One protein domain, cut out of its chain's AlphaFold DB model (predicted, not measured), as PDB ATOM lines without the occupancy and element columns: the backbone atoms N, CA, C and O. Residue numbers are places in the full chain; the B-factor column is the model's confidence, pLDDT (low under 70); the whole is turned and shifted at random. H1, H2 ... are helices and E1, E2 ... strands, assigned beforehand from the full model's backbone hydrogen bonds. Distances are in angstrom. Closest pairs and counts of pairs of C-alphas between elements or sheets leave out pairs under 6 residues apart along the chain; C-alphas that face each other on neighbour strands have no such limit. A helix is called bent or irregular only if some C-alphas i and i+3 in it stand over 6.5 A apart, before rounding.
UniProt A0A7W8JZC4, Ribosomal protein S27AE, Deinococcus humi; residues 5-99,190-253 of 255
ATOM      1  N   ASP A   5     266.033 181.234 232.651       82.94
ATOM      2  CA  ASP A   5     265.273 180.728 231.494       82.94
ATOM      3  C   ASP A   5     263.761 180.598 231.821       82.94
ATOM      4  O   ASP A   5     262.907 180.904 230.991       82.94
ATOM      5  N   TYR A   6     263.417 180.314 233.086       88.94
ATOM      6  CA  TYR A   6     262.027 180.265 233.564       88.94
ATOM      7  C   TYR A   6     261.266 181.602 233.452       88.94
ATOM      8  O   TYR A   6     260.044 181.594 233.346       88.94
ATOM      9  N   ILE A   7     261.944 182.758 233.495       92.31
ATOM     10  CA  ILE A   7     261.283 184.067 233.347       92.31
ATOM     11  C   ILE A   7     260.801 184.232 231.905       92.31
ATOM     12  O   ILE A   7     259.673 184.669 231.680       92.31
ATOM     13  N   ALA A   8     261.622 183.830 230.931       92.62
ATOM     14  CA  ALA A   8     261.244 183.842 229.523       92.62
ATOM     15  C   ALA A   8     260.085 182.870 229.245       92.62
ATOM     16  O   ALA A   8     259.147 183.226 228.535       92.62
ATOM     17  N   GLU A   9     260.100 181.682 229.857       94.00
ATOM     18  CA  GLU A   9     258.986 180.726 229.789       94.00
ATOM     19  C   GLU A   9     257.687 181.319 230.355       94.00
ATOM     20  O   GLU A   9     256.643 181.249 229.703       94.00
ATOM     21  N   LEU A  10     257.748 181.955 231.533       95.06
ATOM     22  CA  LEU A  10     256.596 182.634 232.134       95.06
ATOM     23  C   LEU A  10     256.087 183.768 231.243       95.06
ATOM     24  O   LEU A  10     254.881 183.881 231.046       95.06
ATOM     25  N   ARG A  11     256.983 184.574 230.662       96.06
ATOM     26  CA  ARG A  11     256.620 185.659 229.739       96.06
ATOM     27  C   ARG A  11     255.859 185.116 228.529       96.06
ATOM     28  O   ARG A  11     254.782 185.618 228.215       96.06
ATOM     29  N   THR A  12     256.368 184.058 227.898       96.69
ATOM     30  CA  THR A  12     255.694 183.381 226.780       96.69
ATOM     31  C   THR A  12     254.334 182.826 227.195       96.69
ATOM     32  O   THR A  12     253.350 183.021 226.485       96.69
ATOM     33  N   ALA A  13     254.246 182.188 228.366       96.69
ATOM     34  CA  ALA A  13     252.993 181.646 228.879       96.69
ATOM     35  C   ALA A  13     251.948 182.738 229.170       96.69
ATOM     36  O   ALA A  13     250.772 182.531 228.887       96.69
ATOM     37  N   VAL A  14     252.357 183.901 229.694       96.62
ATOM     38  CA  VAL A  14     251.461 185.051 229.915       96.62
ATOM     39  C   VAL A  14     250.957 185.594 228.586       96.62
ATOM     40  O   VAL A  14     249.765 185.849 228.435       96.62
ATOM     41  N   LEU A  15     251.847 185.770 227.606       95.38
ATOM     42  CA  LEU A  15     251.466 186.273 226.285       95.38
ATOM     43  C   LEU A  15     250.461 185.345 225.595       95.38
ATOM     44  O   LEU A  15     249.502 185.850 225.015       95.38
ATOM     45  N   ALA A  16     250.643 184.030 225.736       96.50
ATOM     46  CA  ALA A  16     249.755 182.992 225.218       96.50
ATOM     47  C   ALA A  16     248.507 182.719 226.084       96.50
ATOM     48  O   ALA A  16     247.757 181.798 225.781       96.50
ATOM     49  N   ASP A  17     248.293 183.469 227.174       95.19
ATOM     50  CA  ASP A  17     247.180 183.274 228.120       95.19
ATOM     51  C   ASP A  17     247.116 181.856 228.735       95.19
ATOM     52  O   ASP A  17     246.075 181.395 229.198       95.19
ATOM     53  N   HIS A  18     248.255 181.161 228.787       96.88
ATOM     54  CA  HIS A  18     248.396 179.830 229.388       96.88
ATOM     55  C   HIS A  18     248.610 179.872 230.908       96.88
ATOM     56  O   HIS A  18     248.539 178.841 231.575       96.88
ATOM     57  N   ILE A  19     248.909 181.047 231.465       95.31
ATOM     58  CA  ILE A  19     249.081 181.255 232.901       95.31
ATOM     59  C   ILE A  19     248.400 182.555 233.322       95.31
ATOM     60  O   ILE A  19     248.431 183.558 232.609       95.31
ATOM     61  N   THR A  20     247.791 182.538 234.501       94.06
ATOM     62  CA  THR A  20     247.168 183.717 235.092       94.06
ATOM     63  C   THR A  20     248.205 184.608 235.781       94.06
ATOM     64  O   THR A  20     249.267 184.158 236.215       94.06
ATOM     65  N   TRP A  21     247.889 185.896 235.917       93.06
ATOM     66  CA  TRP A  21     248.754 186.875 236.588       93.06
ATOM     67  C   TRP A  21     249.086 186.474 238.038       93.06
ATOM     68  O   TRP A  21     250.213 186.662 238.488       93.06
ATOM     69  N   ASP A  22     248.146 185.878 238.774       92.50
ATOM     70  CA  ASP A  22     248.343 185.497 240.173       92.50
ATOM     71  C   ASP A  22     249.293 184.303 240.306       92.50
ATOM     72  O   ASP A  22     250.114 184.280 241.225       92.50
ATOM     73  N   ALA A  23     249.244 183.369 239.350       93.38
ATOM     74  CA  ALA A  23     250.187 182.266 239.256       93.38
ATOM     75  C   ALA A  23     251.597 182.760 238.896       93.38
ATOM     76  O   ALA A  23     252.578 182.236 239.423       93.38
ATOM     77  N   VAL A  24     251.724 183.801 238.063       93.81
ATOM     78  CA  VAL A  24     253.018 184.464 237.816       93.81
ATOM     79  C   VAL A  24     253.586 185.039 239.110       93.81
ATOM     80  O   VAL A  24     254.737 184.750 239.443       93.81
ATOM     81  N   LEU A  25     252.779 185.792 239.867       92.12
ATOM     82  CA  LEU A  25     253.200 186.376 241.143       92.12
ATOM     83  C   LEU A  25     253.636 185.307 242.152       92.12
ATOM     84  O   LEU A  25     254.666 185.459 242.808       92.12
ATOM     85  N   ASP A  26     252.905 184.194 242.238       91.31
ATOM     86  CA  ASP A  26     253.280 183.081 243.114       91.31
ATOM     87  C   ASP A  26     254.608 182.443 242.698       91.31
ATOM     88  O   ASP A  26     255.419 182.087 243.553       91.31
ATOM     89  N   ARG A  27     254.882 182.336 241.392       90.56
ATOM     90  CA  ARG A  27     256.156 181.801 240.897       90.56
ATOM     91  C   ARG A  27     257.326 182.726 241.206       90.56
ATOM     92  O   ARG A  27     258.354 182.238 241.676       90.56
ATOM     93  N   ILE A  28     257.193 184.034 240.979       89.56
ATOM     94  CA  ILE A  28     258.296 184.975 241.226       89.56
ATOM     95  C   ILE A  28     258.555 185.158 242.727       89.56
ATOM     96  O   ILE A  28     259.712 185.091 243.140       89.56
ATOM     97  N   HIS A  29     257.506 185.268 243.553       83.19
ATOM     98  CA  HIS A  29     257.628 185.425 245.008       83.19
ATOM     99  C   HIS A  29     257.972 184.121 245.737       83.19
ATOM    100  O   HIS A  29     258.601 184.155 246.794       83.19
ATOM    101  N   GLY A  30     257.542 182.975 245.201       77.81
ATOM    102  CA  GLY A  30     257.863 181.648 245.729       77.81
ATOM    103  C   GLY A  30     259.257 181.167 245.328       77.81
ATOM    104  O   GLY A  30     259.849 180.333 246.014       77.81
ATOM    105  N   SER A  31     259.822 181.705 244.244       72.06
ATOM    106  CA  SER A  31     261.238 181.522 243.956       72.06
ATOM    107  C   SER A  31     262.050 182.316 244.980       72.06
ATOM    108  O   SER A  31     261.765 183.481 245.234       72.06
ATOM    109  N   ALA A  32     263.065 181.696 245.577       79.31
ATOM    110  CA  ALA A  32     264.062 182.388 246.388       79.31
ATOM    111  C   ALA A  32     265.374 182.430 245.588       79.31
ATOM    112  O   ALA A  32     266.238 181.567 245.783       79.31
ATOM    113  N   PRO A  33     265.552 183.381 244.644       81.81
ATOM    114  CA  PRO A  33     266.705 183.401 243.744       81.81
ATOM    115  C   PRO A  33     268.021 183.447 244.519       81.81
ATOM    116  O   PRO A  33     268.979 182.783 244.138       81.81
ATOM    117  N   TRP A  34     268.030 184.122 245.674       83.12
ATOM    118  CA  TRP A  34     269.177 184.213 246.580       83.12
ATOM    119  C   TRP A  34     269.614 182.879 247.198       83.12
ATOM    120  O   TRP A  34     270.730 182.769 247.712       83.12
ATOM    121  N   GLN A  35     268.768 181.850 247.163       86.00
ATOM    122  CA  GLN A  35     269.135 180.510 247.615       86.00
ATOM    123  C   GLN A  35     269.890 179.718 246.540       86.00
ATOM    124  O   GLN A  35     270.668 178.827 246.904       86.00
ATOM    125  N   LYS A  36     269.728 180.066 245.253       88.00
ATOM    126  CA  LYS A  36     270.352 179.358 244.129       88.00
ATOM    127  C   LYS A  36     271.871 179.572 244.092       88.00
ATOM    128  O   LYS A  36     272.389 180.647 244.406       88.00
ATOM    129  N   ALA A  37     272.605 178.522 243.720       90.56
ATOM    130  CA  ALA A  37     274.069 178.506 243.767       90.56
ATOM    131  C   ALA A  37     274.716 179.499 242.785       90.56
ATOM    132  O   ALA A  37     275.693 180.161 243.120       90.56
ATOM    133  N   ASP A  38     274.163 179.626 241.587       89.12
ATOM    134  CA  ASP A  38     274.586 180.575 240.555       89.12
ATOM    135  C   ASP A  38     274.386 182.041 240.964       89.12
ATOM    136  O   ASP A  38     275.255 182.882 240.733       89.12
ATOM    137  N   TRP A  39     273.274 182.360 241.624       91.12
ATOM    138  CA  TRP A  39     273.033 183.679 242.190       91.12
ATOM    139  C   TRP A  39     274.031 183.990 243.307       91.12
ATOM    140  O   TRP A  39     274.652 185.048 243.285       91.12
ATOM    141  N   LYS A  40     274.275 183.044 244.227       92.50
ATOM    142  CA  LYS A  40     275.297 183.194 245.281       92.50
ATOM    143  C   LYS A  40     276.694 183.426 244.700       92.50
ATOM    144  O   LYS A  40     277.410 184.288 245.202       92.50
ATOM    145  N   LYS A  41     277.059 182.704 243.632       93.56
ATOM    146  CA  LYS A  41     278.326 182.893 242.908       93.56
ATOM    147  C   LYS A  41     278.431 184.298 242.314       93.56
ATOM    148  O   LYS A  41     279.405 184.984 242.588       93.56
ATOM    149  N   ARG A  42     277.416 184.757 241.570       93.06
ATOM    150  CA  ARG A  42     277.390 186.126 241.014       93.06
ATOM    151  C   ARG A  42     277.474 187.187 242.102       93.06
ATOM    152  O   ARG A  42     278.294 188.089 242.004       93.06
ATOM    153  N   ARG A  43     276.698 187.037 243.178       94.56
ATOM    154  CA  ARG A  43     276.755 187.943 244.328       94.56
ATOM    155  C   ARG A  43     278.158 188.023 244.924       94.56
ATOM    156  O   ARG A  43     278.595 189.115 245.253       94.56
ATOM    157  N   ALA A  44     278.851 186.896 245.081       94.25
ATOM    158  CA  ALA A  44     280.202 186.884 245.634       94.25
ATOM    159  C   ALA A  44     281.215 187.629 244.747       94.25
ATOM    160  O   ALA A  44     282.119 188.255 245.284       94.25
ATOM    161  N   LEU A  45     281.039 187.598 243.421       95.38
ATOM    162  CA  LEU A  45     281.896 188.318 242.469       95.38
ATOM    163  C   LEU A  45     281.686 189.839 242.490       95.38
ATOM    164  O   LEU A  45     282.598 190.574 242.136       95.38
ATOM    165  N   LEU A  46     280.493 190.300 242.873       96.12
ATOM    166  CA  LEU A  46     280.131 191.721 242.893       96.12
ATOM    167  C   LEU A  46     280.418 192.406 244.236       96.12
ATOM    168  O   LEU A  46     280.360 193.628 244.321       96.12
ATOM    169  N   ILE A  47     280.676 191.640 245.301       96.00
ATOM    170  CA  ILE A  47     281.004 192.213 246.609       96.00
ATOM    171  C   ILE A  47     282.450 192.696 246.593       96.00
ATOM    172  O   ILE A  47     283.383 191.918 246.413       96.00
ATOM    173  N   GLU A  48     282.617 193.983 246.847       96.44
ATOM    174  CA  GLU A  48     283.914 194.638 246.942       96.44
ATOM    175  C   GLU A  48     284.513 194.531 248.355       96.44
ATOM    176  O   GLU A  48     283.858 194.127 249.322       96.44
ATOM    177  N   ALA A  49     285.782 194.926 248.485       96.44
ATOM    178  CA  ALA A  49     286.512 194.897 249.753       96.44
ATOM    179  C   ALA A  49     286.098 196.009 250.736       96.44
ATOM    180  O   ALA A  49     286.349 195.891 251.937       96.44
ATOM    181  N   SER A  50     285.471 197.084 250.249       97.19
ATOM    182  CA  SER A  50     285.096 198.250 251.052       97.19
ATOM    183  C   SER A  50     283.638 198.648 250.863       97.19
ATOM    184  O   SER A  50     283.039 198.457 249.809       97.19
ATOM    185  N   CYS A  51     283.068 199.266 251.890       97.50
ATOM    186  CA  CYS A  51     281.730 199.834 251.843       97.50
ATOM    187  C   CYS A  51     281.691 201.064 250.925       97.50
ATOM    188  O   CYS A  51     282.306 202.081 251.240       97.50
ATOM    189  N   GLY A  52     280.860 201.039 249.884       94.88
ATOM    190  CA  GLY A  52     280.673 202.175 248.974       94.88
ATOM    191  C   GLY A  52     279.990 203.404 249.597       94.88
ATOM    192  O   GLY A  52     279.791 204.389 248.901       94.88
ATOM    193  N   GLN A  53     279.575 203.353 250.872       94.88
ATOM    194  CA  GLN A  53     278.953 204.488 251.577       94.88
ATOM    195  C   GLN A  53     279.902 205.168 252.565       94.88
ATOM    196  O   GLN A  53     279.883 206.387 252.697       94.88
ATOM    197  N   CYS A  54     280.666 204.387 253.332       96.19
ATOM    198  CA  CYS A  54     281.518 204.911 254.404       96.19
ATOM    199  C   CYS A  54     283.003 204.577 254.238       96.19
ATOM    200  O   CYS A  54     283.782 204.898 255.128       96.19
ATOM    201  N   GLY A  55     283.391 203.884 253.164       96.50
ATOM    202  CA  GLY A  55     284.775 203.482 252.890       96.50
ATOM    203  C   GLY A  55     285.341 202.415 253.831       96.50
ATOM    204  O   GLY A  55     286.461 201.963 253.630       96.50
ATOM    205  N   SER A  56     284.589 201.990 254.853       95.88
ATOM    206  CA  SER A  56     285.045 200.980 255.810       95.88
ATOM    207  C   SER A  56     285.400 199.672 255.104       95.88
ATOM    208  O   SER A  56     284.652 199.216 254.240       95.88
ATOM    209  N   THR A  57     286.510 199.064 255.514       96.19
ATOM    210  CA  THR A  57     286.932 197.699 255.163       96.19
ATOM    211  C   THR A  57     286.606 196.698 256.279       96.19
ATOM    212  O   THR A  57     286.892 195.508 256.162       96.19
ATOM    213  N   GLU A  58     285.972 197.159 257.366       90.88
ATOM    214  CA  GLU A  58     285.574 196.318 258.493       90.88
ATOM    215  C   GLU A  58     284.368 195.461 258.095       90.88
ATOM    216  O   GLU A  58     283.254 195.944 257.862       90.88
ATOM    217  N   GLY A  59     284.625 194.162 257.957       82.75
ATOM    218  CA  GLY A  59     283.660 193.197 257.455       82.75
ATOM    219  C   GLY A  59     282.563 192.801 258.456       82.75
ATOM    220  O   GLY A  59     282.607 193.140 259.638       82.75
ATOM    221  N   PRO A  60     281.577 192.010 257.997       91.50
ATOM    222  CA  PRO A  60     281.411 191.538 256.621       91.50
ATOM    223  C   PRO A  60     280.733 192.575 255.710       91.50
ATOM    224  O   PRO A  60     279.802 193.275 256.122       91.50
ATOM    225  N   MET A  61     281.171 192.604 254.447       96.50
ATOM    226  CA  MET A  61     280.508 193.341 253.372       96.50
ATOM    227  C   MET A  61     279.315 192.552 252.828       96.50
ATOM    228  O   MET A  61     279.314 191.319 252.784       96.50
ATOM    229  N   VAL A  62     278.278 193.273 252.423       95.75
ATOM    230  CA  VAL A  62     277.071 192.727 251.814       95.75
ATOM    231  C   VAL A  62     276.782 193.460 250.514       95.75
ATOM    232  O   VAL A  62     276.980 194.668 250.419       95.75
ATOM    233  N   LEU A  63     276.300 192.720 249.518       96.19
ATOM    234  CA  LEU A  63     275.700 193.313 248.331       96.19
ATOM    235  C   LEU A  63     274.285 193.767 248.689       96.19
ATOM    236  O   LEU A  63     273.480 192.928 249.100       96.19
ATOM    237  N   GLN A  64     274.031 195.064 248.565       94.44
ATOM    238  CA  GLN A  64     272.757 195.715 248.841       94.44
ATOM    239  C   GLN A  64     272.109 196.132 247.521       94.44
ATOM    240  O   GLN A  64     272.786 196.713 246.675       94.44
ATOM    241  N   HIS A  65     270.813 195.874 247.353       93.19
ATOM    242  CA  HIS A  65     270.046 196.412 246.230       93.19
ATOM    243  C   HIS A  65     269.720 197.889 246.458       93.19
ATOM    244  O   HIS A  65     269.220 198.266 247.519       93.19
ATOM    245  N   THR A  66     269.990 198.721 245.457       91.88
ATOM    246  CA  THR A  66     269.643 200.153 245.443       91.88
ATOM    247  C   THR A  66     268.304 200.415 244.754       91.88
ATOM    248  O   THR A  66     267.708 201.473 244.944       91.88
ATOM    249  N   TRP A  67     267.805 199.438 243.995       91.88
ATOM    250  CA  TRP A  67     266.521 199.466 243.308       91.88
ATOM    251  C   TRP A  67     265.663 198.258 243.705       91.88
ATOM    252  O   TRP A  67     266.179 197.161 243.927       91.88
ATOM    253  N   HIS A  68     264.346 198.462 243.774       88.62
ATOM    254  CA  HIS A  68     263.371 197.432 244.120       88.62
ATOM    255  C   HIS A  68     262.220 197.425 243.105       88.62
ATOM    256  O   HIS A  68     261.860 198.498 242.618       88.62
ATOM    257  N   PRO A  69     261.632 196.250 242.807       91.44
ATOM    258  CA  PRO A  69     260.395 196.156 242.040       91.44
ATOM    259  C   PRO A  69     259.272 196.972 242.679       91.44
ATOM    260  O   PRO A  69     259.168 197.019 243.909       91.44
ATOM    261  N   ASP A  70     258.415 197.552 241.844       92.25
ATOM    262  CA  ASP A  70     257.206 198.222 242.313       92.25
ATOM    263  C   ASP A  70     256.232 197.189 242.893       92.25
ATOM    264  O   ASP A  70     256.303 195.988 242.604       92.25
ATOM    265  N   LEU A  71     255.295 197.648 243.719       91.56
ATOM    266  CA  LEU A  71     254.187 196.794 244.125       91.56
ATOM    267  C   LEU A  71     253.302 196.508 242.904       91.56
ATOM    268  O   LEU A  71     253.024 197.399 242.098       91.56
ATOM    269  N   PHE A  72     252.800 195.279 242.776       93.25
ATOM    270  CA  PHE A  72     251.957 194.892 241.640       93.25
ATOM    271  C   PHE A  72     250.729 195.804 241.510       93.25
ATOM    272  O   PHE A  72     250.345 196.216 240.415       93.25
ATOM    273  N   SER A  73     250.147 196.185 242.646       91.62
ATOM    274  CA  SER A  73     249.032 197.127 242.717       91.62
ATOM    275  C   SER A  73     249.394 198.545 242.257       91.62
ATOM    276  O   SER A  73     248.557 199.209 241.645       91.62
ATOM    277  N   GLU A  74     250.627 199.005 242.482       93.38
ATOM    278  CA  GLU A  74     251.113 200.293 241.968       93.38
ATOM    279  C   GLU A  74     251.246 200.249 240.444       93.38
ATOM    280  O   GLU A  74     250.780 201.161 239.755       93.38
ATOM    281  N   THR A  75     251.780 199.147 239.906       95.44
ATOM    282  CA  THR A  75     251.843 198.907 238.461       95.44
ATOM    283  C   THR A  75     250.445 198.868 237.837       95.44
ATOM    284  O   THR A  75     250.205 199.513 236.813       95.44
ATOM    285  N   CYS A  76     249.484 198.173 238.459       94.44
ATOM    286  CA  CYS A  76     248.096 198.157 237.997       94.44
ATOM    287  C   CYS A  76     247.476 199.560 237.971       94.44
ATOM    288  O   CYS A  76     246.832 199.922 236.986       94.44
ATOM    289  N   GLU A  77     247.680 200.367 239.017       92.00
ATOM    290  CA  GLU A  77     247.171 201.741 239.068       92.00
ATOM    291  C   GLU A  77     247.844 202.655 238.034       92.00
ATOM    292  O   GLU A  77     247.184 203.524 237.460       92.00
ATOM    293  N   GLN A  78     249.130 202.456 237.731       95.00
ATOM    294  CA  GLN A  78     249.785 203.157 236.626       95.00
ATOM    295  C   GLN A  78     249.148 202.803 235.276       95.00
ATOM    296  O   GLN A  78     248.704 203.707 234.570       95.00
ATOM    297  N   ILE A  79     249.031 201.513 234.947       94.75
ATOM    298  CA  ILE A  79     248.443 201.061 233.676       94.75
ATOM    299  C   ILE A  79     247.004 201.558 233.535       94.75
ATOM    300  O   ILE A  79     246.587 202.004 232.471       94.75
ATOM    301  N   LYS A  80     246.235 201.506 234.620       91.94
ATOM    302  CA  LYS A  80     244.873 202.034 234.673       91.94
ATOM    303  C   LYS A  80     244.830 203.524 234.339       91.94
ATOM    304  O   LYS A  80     243.987 203.926 233.543       91.94
ATOM    305  N   ARG A  81     245.725 204.341 234.908       90.88
ATOM    306  CA  ARG A  81     245.818 205.772 234.565       90.88
ATOM    307  C   ARG A  81     246.143 205.977 233.090       90.88
ATOM    308  O   ARG A  81     245.508 206.813 232.466       90.88
ATOM    309  N   GLU A  82     247.059 205.192 232.528       92.06
ATOM    310  CA  GLU A  82     247.386 205.252 231.097       92.06
ATOM    311  C   GLU A  82     246.166 204.921 230.227       92.06
ATOM    312  O   GLU A  82     245.820 205.684 229.328       92.06
ATOM    313  N   LEU A  83     245.458 203.830 230.527       89.88
ATOM    314  CA  LEU A  83     244.261 203.427 229.784       89.88
ATOM    315  C   LEU A  83     243.163 204.498 229.833       89.88
ATOM    316  O   LEU A  83     242.575 204.820 228.803       89.88
ATOM    317  N   LEU A  84     242.945 205.117 230.996       85.94
ATOM    318  CA  LEU A  84     241.965 206.197 231.173       85.94
ATOM    319  C   LEU A  84     242.309 207.493 230.419       85.94
ATOM    320  O   LEU A  84     241.473 208.391 230.366       85.94
ATOM    321  N   THR A  85     243.506 207.606 229.838       85.75
ATOM    322  CA  THR A  85     243.885 208.735 228.969       85.75
ATOM    323  C   THR A  85     243.720 208.441 227.478       85.75
ATOM    324  O   THR A  85     243.924 209.331 226.656       85.75
ATOM    325  N   THR A  86     243.348 207.212 227.106       84.56
ATOM    326  CA  THR A  86     243.173 206.829 225.698       84.56
ATOM    327  C   THR A  86     241.809 207.255 225.160       84.56
ATOM    328  O   THR A  86     240.784 207.081 225.820       84.56
ATOM    329  N   THR A  87     241.793 207.789 223.936       78.81
ATOM    330  CA  THR A  87     240.574 208.297 223.296       78.81
ATOM    331  C   THR A  87     239.526 207.200 223.088       78.81
ATOM    332  O   THR A  87     238.368 207.426 223.410       78.81
ATOM    333  N   ASP A  88     239.925 205.992 222.668       85.88
ATOM    334  CA  ASP A  88     239.001 204.865 222.431       85.88
ATOM    335  C   ASP A  88     238.179 204.500 223.679       85.88
ATOM    336  O   ASP A  88     236.956 204.365 223.622       85.88
ATOM    337  N   LEU A  89     238.832 204.393 224.842       85.50
ATOM    338  CA  LEU A  89     238.130 204.060 226.080       85.50
ATOM    339  C   LEU A  89     237.197 205.179 226.534       85.50
ATOM    340  O   LEU A  89     236.105 204.888 227.014       85.50
ATOM    341  N   LEU A  90     237.597 206.441 226.371       85.44
ATOM    342  CA  LEU A  90     236.756 207.585 226.725       85.44
ATOM    343  C   LEU A  90     235.588 207.782 225.749       85.44
ATOM    344  O   LEU A  90     234.534 208.250 226.167       85.44
ATOM    345  N   GLU A  91     235.736 207.400 224.481       87.88
ATOM    346  CA  GLU A  91     234.642 207.392 223.502       87.88
ATOM    347  C   GLU A  91     233.621 206.292 223.813       87.88
ATOM    348  O   GLU A  91     232.414 206.533 223.782       87.88
ATOM    349  N   ARG A  92     234.093 205.092 224.169       87.88
ATOM    350  CA  ARG A  92     233.233 203.950 224.525       87.88
ATOM    351  C   ARG A  92     232.580 204.100 225.899       87.88
ATOM    352  O   ARG A  92     231.442 203.674 226.088       87.88
ATOM    353  N   PHE A  93     233.294 204.696 226.852       89.06
ATOM    354  CA  PHE A  93     232.862 204.894 228.235       89.06
ATOM    355  C   PHE A  93     233.050 206.361 228.638       89.06
ATOM    356  O   PHE A  93     233.951 206.684 229.422       89.06
ATOM    357  N   PRO A  94     232.196 207.271 228.138       88.12
ATOM    358  CA  PRO A  94     232.333 208.694 228.406       88.12
ATOM    359  C   PRO A  94     232.256 208.985 229.901       88.12
ATOM    360  O   PRO A  94     231.434 208.419 230.627       88.12
ATOM    361  N   TYR A  95     233.129 209.884 230.356       88.19
ATOM    362  CA  TYR A  95     233.155 210.311 231.749       88.19
ATOM    363  C   TYR A  95     231.788 210.900 232.138       88.19
ATOM    364  O   TYR A  95     231.252 211.722 231.385       88.19
ATOM    365  N   PRO A  96     231.207 210.531 233.295       88.12
ATOM    366  CA  PRO A  96     229.932 211.088 233.723       88.12
ATOM    367  C   PRO A  96     230.020 212.608 233.834       88.12
ATOM    368  O   PRO A  96     230.943 213.143 234.451       88.12
ATOM    369  N   SER A  97     229.053 213.317 233.250       87.56
ATOM    370  CA  SER A  97     229.008 214.771 233.365       87.56
ATOM    371  C   SER A  97     228.886 215.191 234.829       87.56
ATOM    372  O   SER A  97     228.157 214.578 235.619       87.56
ATOM    373  N   ALA A  98     229.603 216.260 235.186       86.25
ATOM    374  CA  ALA A  98     229.464 216.864 236.498       86.25
ATOM    375  C   ALA A  98     227.994 217.269 236.714       86.25
ATOM    376  O   ALA A  98     227.352 217.783 235.790       86.25
ATOM    377  N   PRO A  99     227.440 217.041 237.913       85.94
ATOM    378  CA  PRO A  99     226.084 217.456 238.196       85.94
ATOM    379  C   PRO A  99     226.063 218.993 238.258       85.94
ATOM    380  O   PRO A  99     227.089 219.601 238.588       85.94
ATOM    381  N   MET A 190     236.646 199.260 234.717       87.94
ATOM    382  CA  MET A 190     237.489 198.273 235.367       87.94
ATOM    383  C   MET A 190     237.095 196.865 234.943       87.94
ATOM    384  O   MET A 190     238.001 196.085 234.705       87.94
ATOM    385  N   GLY A 191     235.808 196.544 234.787       89.69
ATOM    386  CA  GLY A 191     235.346 195.254 234.270       89.69
ATOM    387  C   GLY A 191     235.902 194.932 232.880       89.69
ATOM    388  O   GLY A 191     236.420 193.838 232.668       89.69
ATOM    389  N   GLU A 192     235.876 195.907 231.975       89.81
ATOM    390  CA  GLU A 192     236.344 195.771 230.588       89.81
ATOM    391  C   GLU A 192     237.867 195.663 230.484       89.81
ATOM    392  O   GLU A 192     238.419 194.821 229.777       89.81
ATOM    393  N   CYS A 193     238.582 196.509 231.224       91.94
ATOM    394  CA  CYS A 193     240.035 196.593 231.133       91.94
ATOM    395  C   CYS A 193     240.764 195.675 232.114       91.94
ATOM    396  O   CYS A 193     241.990 195.579 232.039       91.94
ATOM    397  N   ARG A 194     240.057 194.996 233.032       92.06
ATOM    398  CA  ARG A 194     240.671 194.243 234.141       92.06
ATOM    399  C   ARG A 194     241.761 193.303 233.659       92.06
ATOM    400  O   ARG A 194     242.880 193.342 234.162       92.06
ATOM    401  N   MET A 195     241.437 192.461 232.683       93.50
ATOM    402  CA  MET A 195     242.366 191.439 232.204       93.50
ATOM    403  C   MET A 195     243.550 192.046 231.453       93.50
ATOM    404  O   MET A 195     244.672 191.577 231.621       93.50
ATOM    405  N   VAL A 196     243.332 193.136 230.712       93.81
ATOM    406  CA  VAL A 196     244.409 193.887 230.051       93.81
ATOM    407  C   VAL A 196     245.366 194.481 231.086       93.81
ATOM    408  O   VAL A 196     246.579 194.326 230.953       93.81
ATOM    409  N   ILE A 197     244.832 195.111 232.139       95.31
ATOM    410  CA  ILE A 197     245.622 195.693 233.232       95.31
ATOM    411  C   ILE A 197     246.452 194.610 233.919       95.31
ATOM    412  O   ILE A 197     247.663 194.762 234.059       95.31
ATOM    413  N   LEU A 198     245.820 193.502 234.310       95.44
ATOM    414  CA  LEU A 198     246.483 192.423 235.041       95.44
ATOM    415  C   LEU A 198     247.548 191.719 234.193       95.44
ATOM    416  O   LEU A 198     248.636 191.441 234.694       95.44
ATOM    417  N   LYS A 199     247.276 191.479 232.904       96.00
ATOM    418  CA  LYS A 199     248.246 190.889 231.969       96.00
ATOM    419  C   LYS A 199     249.456 191.802 231.774       96.00
ATOM    420  O   LYS A 199     250.589 191.350 231.914       96.00
ATOM    421  N   ARG A 200     249.230 193.096 231.514       97.50
ATOM    422  CA  ARG A 200     250.312 194.088 231.384       97.50
ATOM    423  C   ARG A 200     251.126 194.205 232.673       97.50
ATOM    424  O   ARG A 200     252.351 194.204 232.608       97.50
ATOM    425  N   ALA A 201     250.465 194.242 233.830       97.44
ATOM    426  CA  ALA A 201     251.138 194.307 235.124       97.44
ATOM    427  C   ALA A 201     251.987 193.056 235.391       97.44
ATOM    428  O   ALA A 201     253.104 193.176 235.880       97.44
ATOM    429  N   ALA A 202     251.509 191.863 235.016       97.38
ATOM    430  CA  ALA A 202     252.271 190.622 235.170       97.38
ATOM    431  C   ALA A 202     253.542 190.606 234.309       97.38
ATOM    432  O   ALA A 202     254.588 190.156 234.771       97.38
ATOM    433  N   LEU A 203     253.471 191.129 233.081       97.81
ATOM    434  CA  LEU A 203     254.642 191.268 232.211       97.81
ATOM    435  C   LEU A 203     255.668 192.247 232.800       97.81
ATOM    436  O   LEU A 203     256.845 191.911 232.880       97.81
ATOM    437  N   ILE A 204     255.218 193.405 233.294       97.56
ATOM    438  CA  ILE A 204     256.104 194.371 233.964       97.56
ATOM    439  C   ILE A 204     256.726 193.753 235.221       97.56
ATOM    440  O   ILE A 204     257.927 193.892 235.438       97.56
ATOM    441  N   ALA A 205     255.950 193.019 236.021       95.69
ATOM    442  CA  ALA A 205     256.460 192.334 237.206       95.69
ATOM    443  C   ALA A 205     257.541 191.298 236.853       95.69
ATOM    444  O   ALA A 205     258.526 191.175 237.579       95.69
ATOM    445  N   LEU A 206     257.407 190.584 235.729       95.94
ATOM    446  CA  LEU A 206     258.447 189.677 235.232       95.94
ATOM    447  C   LEU A 206     259.723 190.429 234.842       95.94
ATOM    448  O   LEU A 206     260.809 190.001 235.227       95.94
ATOM    449  N   ASP A 207     259.604 191.553 234.133       95.88
ATOM    450  CA  ASP A 207     260.753 192.374 233.730       95.88
ATOM    451  C   ASP A 207     261.473 192.978 234.947       95.88
ATOM    452  O   ASP A 207     262.705 192.987 235.036       95.88
ATOM    453  N   GLN A 208     260.700 193.439 235.930       95.12
ATOM    454  CA  GLN A 208     261.212 193.953 237.195       95.12
ATOM    455  C   GLN A 208     261.887 192.857 238.026       95.12
ATOM    456  O   GLN A 208     262.973 193.071 238.572       95.12
ATOM    457  N   HIS A 209     261.289 191.666 238.086       93.81
ATOM    458  CA  HIS A 209     261.885 190.512 238.752       93.81
ATOM    459  C   HIS A 209     263.191 190.103 238.076       93.81
ATOM    460  O   HIS A 209     264.189 189.914 238.764       93.81
ATOM    461  N   GLU A 210     263.223 190.038 236.742       93.62
ATOM    462  CA  GLU A 210     264.431 189.759 235.961       93.62
ATOM    463  C   GLU A 210     265.556 190.744 236.293       93.62
ATOM    464  O   GLU A 210     266.672 190.328 236.620       93.62
ATOM    465  N   ARG A 211     265.251 192.048 236.285       94.12
ATOM    466  CA  ARG A 211     266.190 193.100 236.695       94.12
ATOM    467  C   ARG A 211     266.716 192.849 238.107       94.12
ATOM    468  O   ARG A 211     267.930 192.755 238.287       94.12
ATOM    469  N   TYR A 212     265.826 192.641 239.075       92.69
ATOM    470  CA  TYR A 212     266.189 192.430 240.476       92.69
ATOM    471  C   TYR A 212     267.122 191.225 240.670       92.69
ATOM    472  O   TYR A 212     268.144 191.309 241.362       92.69
ATOM    473  N   VAL A 213     266.802 190.089 240.037       92.31
ATOM    474  CA  VAL A 213     267.592 188.859 240.186       92.31
ATOM    475  C   VAL A 213     268.898 188.893 239.403       92.31
ATOM    476  O   VAL A 213     269.825 188.166 239.769       92.31
ATOM    477  N   SER A 214     268.995 189.725 238.364       92.19
ATOM    478  CA  SER A 214     270.182 189.827 237.512       92.19
ATOM    479  C   SER A 214     271.388 190.489 238.183       92.19
ATOM    480  O   SER A 214     272.503 190.264 237.718       92.19
ATOM    481  N   LEU A 215     271.192 191.210 239.298       93.25
ATOM    482  CA  LEU A 215     272.251 191.937 240.017       93.25
ATOM    483  C   LEU A 215     273.024 192.900 239.098       93.25
ATOM    484  O   LEU A 215     274.255 192.868 239.059       93.25
ATOM    485  N   ARG A 216     272.304 193.725 238.325       93.75
ATOM    486  CA  ARG A 216     272.928 194.720 237.439       93.75
ATOM    487  C   ARG A 216     273.796 195.674 238.249       93.75
ATOM    488  O   ARG A 216     273.430 196.020 239.370       93.75
ATOM    489  N   ALA A 217     274.923 196.100 237.684       92.06
ATOM    490  CA  ALA A 217     275.906 196.919 238.391       92.06
ATOM    491  C   ALA A 217     275.314 198.248 238.893       92.06
ATOM    492  O   ALA A 217     275.680 198.719 239.962       92.06
ATOM    493  N   GLU A 218     274.366 198.821 238.154       94.12
ATOM    494  CA  GLU A 218     273.644 200.041 238.516       94.12
ATOM    495  C   GLU A 218     272.609 199.857 239.645       94.12
ATOM    496  O   GLU A 218     272.212 200.834 240.281       94.12
ATOM    497  N   ASP A 219     272.190 198.617 239.918       95.31
ATOM    498  CA  ASP A 219     271.114 198.280 240.863       95.31
ATOM    499  C   ASP A 219     271.627 197.716 242.191       95.31
ATOM    500  O   ASP A 219     270.837 197.372 243.079       95.31
ATOM    501  N   VAL A 220     272.944 197.564 242.331       96.00
ATOM    502  CA  VAL A 220     273.564 196.968 243.511       96.00
ATOM    503  C   VAL A 220     274.778 197.759 243.959       96.00
ATOM    504  O   VAL A 220     275.487 198.369 243.168       96.00
ATOM    505  N   VAL A 221     275.051 197.718 245.257       96.38
ATOM    506  CA  VAL A 221     276.225 198.364 245.832       96.38
ATOM    507  C   VAL A 221     276.756 197.566 247.011       96.38
ATOM    508  O   VAL A 221     276.005 196.952 247.771       96.38
ATOM    509  N   THR A 222     278.073 197.582 247.194       97.75
ATOM    510  CA  THR A 222     278.695 196.976 248.373       97.75
ATOM    511  C   THR A 222     278.507 197.876 249.593       97.75
ATOM    512  O   THR A 222     278.850 199.062 249.578       97.75
ATOM    513  N   ARG A 223     277.981 197.318 250.685       96.88
ATOM    514  CA  ARG A 223     277.771 198.001 251.970       96.88
ATOM    515  C   ARG A 223     278.356 197.193 253.121       96.88
ATOM    516  O   ARG A 223     278.316 195.968 253.112       96.88
ATOM    517  N   CYS A 224     278.813 197.864 254.176       96.81
ATOM    518  CA  CYS A 224     278.987 197.199 255.468       96.81
ATOM    519  C   CYS A 224     277.610 196.939 256.104       96.81
ATOM    520  O   CYS A 224     276.641 197.656 255.827       96.81
ATOM    521  N   LYS A 225     277.521 195.962 257.019       94.56
ATOM    522  CA  LYS A 225     276.265 195.619 257.723       94.56
ATOM    523  C   LYS A 225     275.536 196.828 258.319       94.56
ATOM    524  O   LYS A 225     274.312 196.897 258.269       94.56
ATOM    525  N   ARG A 226     276.278 197.787 258.885       94.12
ATOM    526  CA  ARG A 226     275.700 198.985 259.512       94.12
ATOM    527  C   ARG A 226     275.032 199.908 258.493       94.12
ATOM    528  O   ARG A 226     273.980 200.464 258.796       94.12
ATOM    529  N   CYS A 227     275.647 200.104 257.327       94.12
ATOM    530  CA  CYS A 227     275.086 200.936 256.262       94.12
ATOM    531  C   CYS A 227     273.873 200.259 255.621       94.12
ATOM    532  O   CYS A 227     272.831 200.899 255.540       94.12
ATOM    533  N   ALA A 228     273.973 198.964 255.298       93.62
ATOM    534  CA  ALA A 228     272.853 198.184 254.766       93.62
ATOM    535  C   ALA A 228     271.624 198.252 255.690       93.62
ATOM    536  O   ALA A 228     270.545 198.653 255.271       93.62
ATOM    537  N   PHE A 229     271.812 198.016 256.995       91.38
ATOM    538  CA  PHE A 229     270.722 198.100 257.972       91.38
ATOM    539  C   PHE A 229     270.042 199.480 258.023       91.38
ATOM    540  O   PHE A 229     268.831 199.574 258.225       91.38
ATOM    541  N   LYS A 230     270.808 200.570 257.883       90.44
ATOM    542  CA  LYS A 230     270.245 201.929 257.878       90.44
ATOM    543  C   LYS A 230     269.396 202.182 256.633       90.44
ATOM    544  O   LYS A 230     268.341 202.796 256.772       90.44
ATOM    545  N   GLU A 231     269.853 201.723 255.470       88.06
ATOM    546  CA  GLU A 231     269.114 201.817 254.206       88.06
ATOM    547  C   GLU A 231     267.818 200.992 254.281       88.06
ATOM    548  O   GLU A 231     266.726 201.525 254.070       88.06
ATOM    549  N   ASP A 232     267.911 199.743 254.742       85.50
ATOM    550  CA  ASP A 232     266.760 198.851 254.903       85.50
ATOM    551  C   ASP A 232     265.709 199.413 255.868       85.50
ATOM    552  O   ASP A 232     264.510 199.310 255.621       85.50
ATOM    553  N   LYS A 233     266.114 200.049 256.975       83.25
ATOM    554  CA  LYS A 233     265.172 200.560 257.987       83.25
ATOM    555  C   LYS A 233     264.152 201.557 257.414       83.25
ATOM    556  O   LYS A 233     263.024 201.610 257.911       83.25
ATOM    557  N   GLY A 234     264.545 202.350 256.417       71.19
ATOM    558  CA  GLY A 234     263.642 203.266 255.716       71.19
ATOM    559  C   GLY A 234     262.686 202.530 254.779       71.19
ATOM    560  O   GLY A 234     261.487 202.802 254.786       71.19
ATOM    561  N   PHE A 235     263.206 201.554 254.036       69.69
ATOM    562  CA  PHE A 235     262.480 200.808 253.010       69.69
ATOM    563  C   PHE A 235     261.508 199.754 253.572       69.69
ATOM    564  O   PHE A 235     260.362 199.645 253.131       69.69
ATOM    565  N   LEU A 236     261.924 199.007 254.598       65.19
ATOM    566  CA  LEU A 236     261.161 197.888 255.161       65.19
ATOM    567  C   LEU A 236     259.786 198.317 255.692       65.19
ATOM    568  O   LEU A 236     258.842 197.535 255.646       65.19
ATOM    569  N   ARG A 237     259.635 199.560 256.168       62.94
ATOM    570  CA  ARG A 237     258.359 200.037 256.726       62.94
ATOM    571  C   ARG A 237     257.277 200.256 255.672       62.94
ATOM    572  O   ARG A 237     256.118 199.979 255.962       62.94
ATOM    573  N   SER A 238     257.624 200.759 254.491       66.69
ATOM    574  CA  SER A 238     256.653 201.053 253.430       66.69
ATOM    575  C   SER A 238     256.409 199.836 252.541       66.69
ATOM    576  O   SER A 238     255.260 199.444 252.343       66.69
ATOM    577  N   TYR A 239     257.475 199.183 252.074       74.81
ATOM    578  CA  TYR A 239     257.358 198.105 251.095       74.81
ATOM    579  C   TYR A 239     256.796 196.810 251.691       74.81
ATOM    580  O   TYR A 239     255.891 196.207 251.121       74.81
ATOM    581  N   GLN A 240     257.250 196.393 252.883       73.00
ATOM    582  CA  GLN A 240     256.709 195.180 253.517       73.00
ATOM    583  C   GLN A 240     255.245 195.354 253.930       73.00
ATOM    584  O   GLN A 240     254.468 194.401 253.849       73.00
ATOM    585  N   ALA A 241     254.860 196.563 254.347       76.06
ATOM    586  CA  ALA A 241     253.464 196.889 254.609       76.06
ATOM    587  C   ALA A 241     252.627 196.788 253.323       76.06
ATOM    588  O   ALA A 241     251.542 196.209 253.358       76.06
ATOM    589  N   GLY A 242     253.155 197.270 252.194       78.50
ATOM    590  CA  GLY A 242     252.554 197.110 250.871       78.50
ATOM    591  C   GLY A 242     252.374 195.643 250.473       78.50
ATOM    592  O   GLY A 242     251.249 195.210 250.237       78.50
ATOM    593  N   LEU A 243     253.440 194.838 250.519       76.56
ATOM    594  CA  LEU A 243     253.378 193.402 250.214       76.56
ATOM    595  C   LEU A 243     252.385 192.647 251.110       76.56
ATOM    596  O   LEU A 243     251.688 191.737 250.655       76.56
ATOM    597  N   LEU A 244     252.300 193.004 252.396       79.00
ATOM    598  CA  LEU A 244     251.311 192.425 253.303       79.00
ATOM    599  C   LEU A 244     249.885 192.785 252.867       79.00
ATOM    600  O   LEU A 244     249.014 191.914 252.854       79.00
ATOM    601  N   GLN A 245     249.644 194.042 252.489       79.38
ATOM    602  CA  GLN A 245     248.344 194.475 251.977       79.38
ATOM    603  C   GLN A 245     247.967 193.744 250.686       79.38
ATOM    604  O   GLN A 245     246.817 193.330 250.557       79.38
ATOM    605  N   GLU A 246     248.912 193.516 249.773       81.88
ATOM    606  CA  GLU A 246     248.668 192.751 248.542       81.88
ATOM    607  C   GLU A 246     248.280 191.302 248.832       81.88
ATOM    608  O   GLU A 246     247.298 190.798 248.288       81.88
ATOM    609  N   ARG A 247     248.972 190.640 249.768       79.00
ATOM    610  CA  ARG A 247     248.593 189.287 250.213       79.00
ATOM    611  C   ARG A 247     247.185 189.257 250.804       79.00
ATOM    612  O   ARG A 247     246.420 188.335 250.524       79.00
ATOM    613  N   VAL A 248     246.824 190.269 251.599       77.19
ATOM    614  CA  VAL A 248     245.476 190.398 252.174       77.19
ATOM    615  C   VAL A 248     244.425 190.659 251.089       77.19
ATOM    616  O   VAL A 248     243.340 190.083 251.162       77.19
ATOM    617  N   ARG A 249     244.720 191.486 250.074       75.12
ATOM    618  CA  ARG A 249     243.828 191.722 248.923       75.12
ATOM    619  C   ARG A 249     243.599 190.438 248.133       75.12
ATOM    620  O   ARG A 249     242.440 190.061 247.954       75.12
ATOM    621  N   LYS A 250     244.672 189.710 247.804       72.56
ATOM    622  CA  LYS A 250     244.605 188.402 247.136       72.56
ATOM    623  C   LYS A 250     243.734 187.413 247.915       72.56
ATOM    624  O   LYS A 250     242.843 186.797 247.339       72.56
ATOM    625  N   ALA A 251     243.917 187.310 249.234       71.56
ATOM    626  CA  ALA A 251     243.117 186.424 250.088       71.56
ATOM    627  C   ALA A 251     241.613 186.774 250.115       71.56
ATOM    628  O   ALA A 251     240.789 185.922 250.432       71.56
ATOM    629  N   ARG A 252     241.247 188.017 249.780       72.00
ATOM    630  CA  ARG A 252     239.856 188.492 249.701       72.00
ATOM    631  C   ARG A 252     239.274 188.438 248.283       72.00
ATOM    632  O   ARG A 252     238.183 188.957 248.071       72.00
ATOM    633  N   GLY A 253     239.991 187.858 247.318       61.91
ATOM    634  CA  GLY A 253     239.598 187.861 245.905       61.91
ATOM    635  C   GLY A 253     239.738 189.230 245.225       61.91
ATOM    636  O   GLY A 253     239.252 189.417 244.111       61.91
TER     637      GLY A 253
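What this domain is: This is residues 5 to 99 and 190 to 253 of the 255 residues of the protein "Ribosomal protein S27AE" of Deinococcus humi (UniProt A0A7W8JZC4). The long helix H6 makes a spine, with H1 and H2 packed along it and H4 crossing it steeply; beyond one end of H6 lies a small two-stranded sheet, E1 and E2, from which the longest helix, H7, runs back toward H4, apart from H6. H3 lies near the sheet, and H5 with the stretch down to the cut at Pro 99 lies at the far end of the longest axis. The printed part has 159 residues with seven named helices and two named strands, in the order H1 H2 H3 E1 H4 H5 H6 E2 H7; the sheet E1 - E2 is antiparallel and the class is mostly helix. The whole is loose, with a radius of gyration of the C-alphas of 19.6 A, and elongated, spanning 65 by 39 by 30 A.

Where its parts are: H1, residues 5 to 15, begins with C-alpha 5 at (265.273, 180.728, 231.494) and is 15.8 A long. H2 is residues 21 to 30 and H3 residues 37 to 46. E1, residues 61 to 65, measures 13.0 A. H4, residues 72 to 83, measures 16.5 A, and H5 is residues 87 to 92. H6, residues 190 to 214, measures 33.8 A; it begins with C-alpha 190 at (237.489, 198.273, 235.367). It has a kink of 31 degrees near residue 197 and is irregular, with C-alphas 192 and 195 7.6 A apart. E2 is residues 220 to 224, 13.1 A long. H7, residues 225 to 251, measures 35.2 A and ends with C-alpha 251 at (243.117, 186.424, 250.088); it has a kink of 51 degrees near residue 235.

How they stand to each other: H6 is the hub, touching three helices. H1, H2 and H6 form a bundle, three helices grouped at shallow tilts. H1 touches residues 199 to 210 of H6, closest at the C-alphas of Arg 11 and Leu 203, 6.4 A, at 12 degrees, opposite ways. H2 touches residues 198 to 209 of H6, closest at the C-alphas of Trp 21 and Ala 202, 5.3 A, at 24 degrees, the same way. H4 touches residues 197 to 205 of H6 at a steep tilt of 53 degrees; the closest C-alphas, of Cys 76 and Ala 201, are 5.7 A apart. E1 and E2 are antiparallel, with N 62 and O 223 2.8 A apart, within hydrogen-bond range. The closest C-alphas of E1 and H7, of Gln 64 and Ala 228, are 6.4 A apart; those of H3 and E1, of Arg 43 and Leu 63, 6.8 A. H4 and H7 are close but not clearly touching, as are H4 and H5; H6 and H7 are apart. Every O i to N i+4 pair is within hydrogen-bond range in H1, H2, H3, H4 and H5, against 19 of 21 in H6 and 18 of 23 in H7.

The domain as a whole: The two C-alphas farthest apart, of Glu 58 and Pro 99, are 66.3 A apart. Residues 100 to 189 are not printed, and C-alphas 99 and 190 are 22.5 A apart across the cut. The link from H3 to E1, residues 47 to 60, is long. Mean pLDDT of the printed part is 89.6; residues 235 to 238 and 253 are under 70.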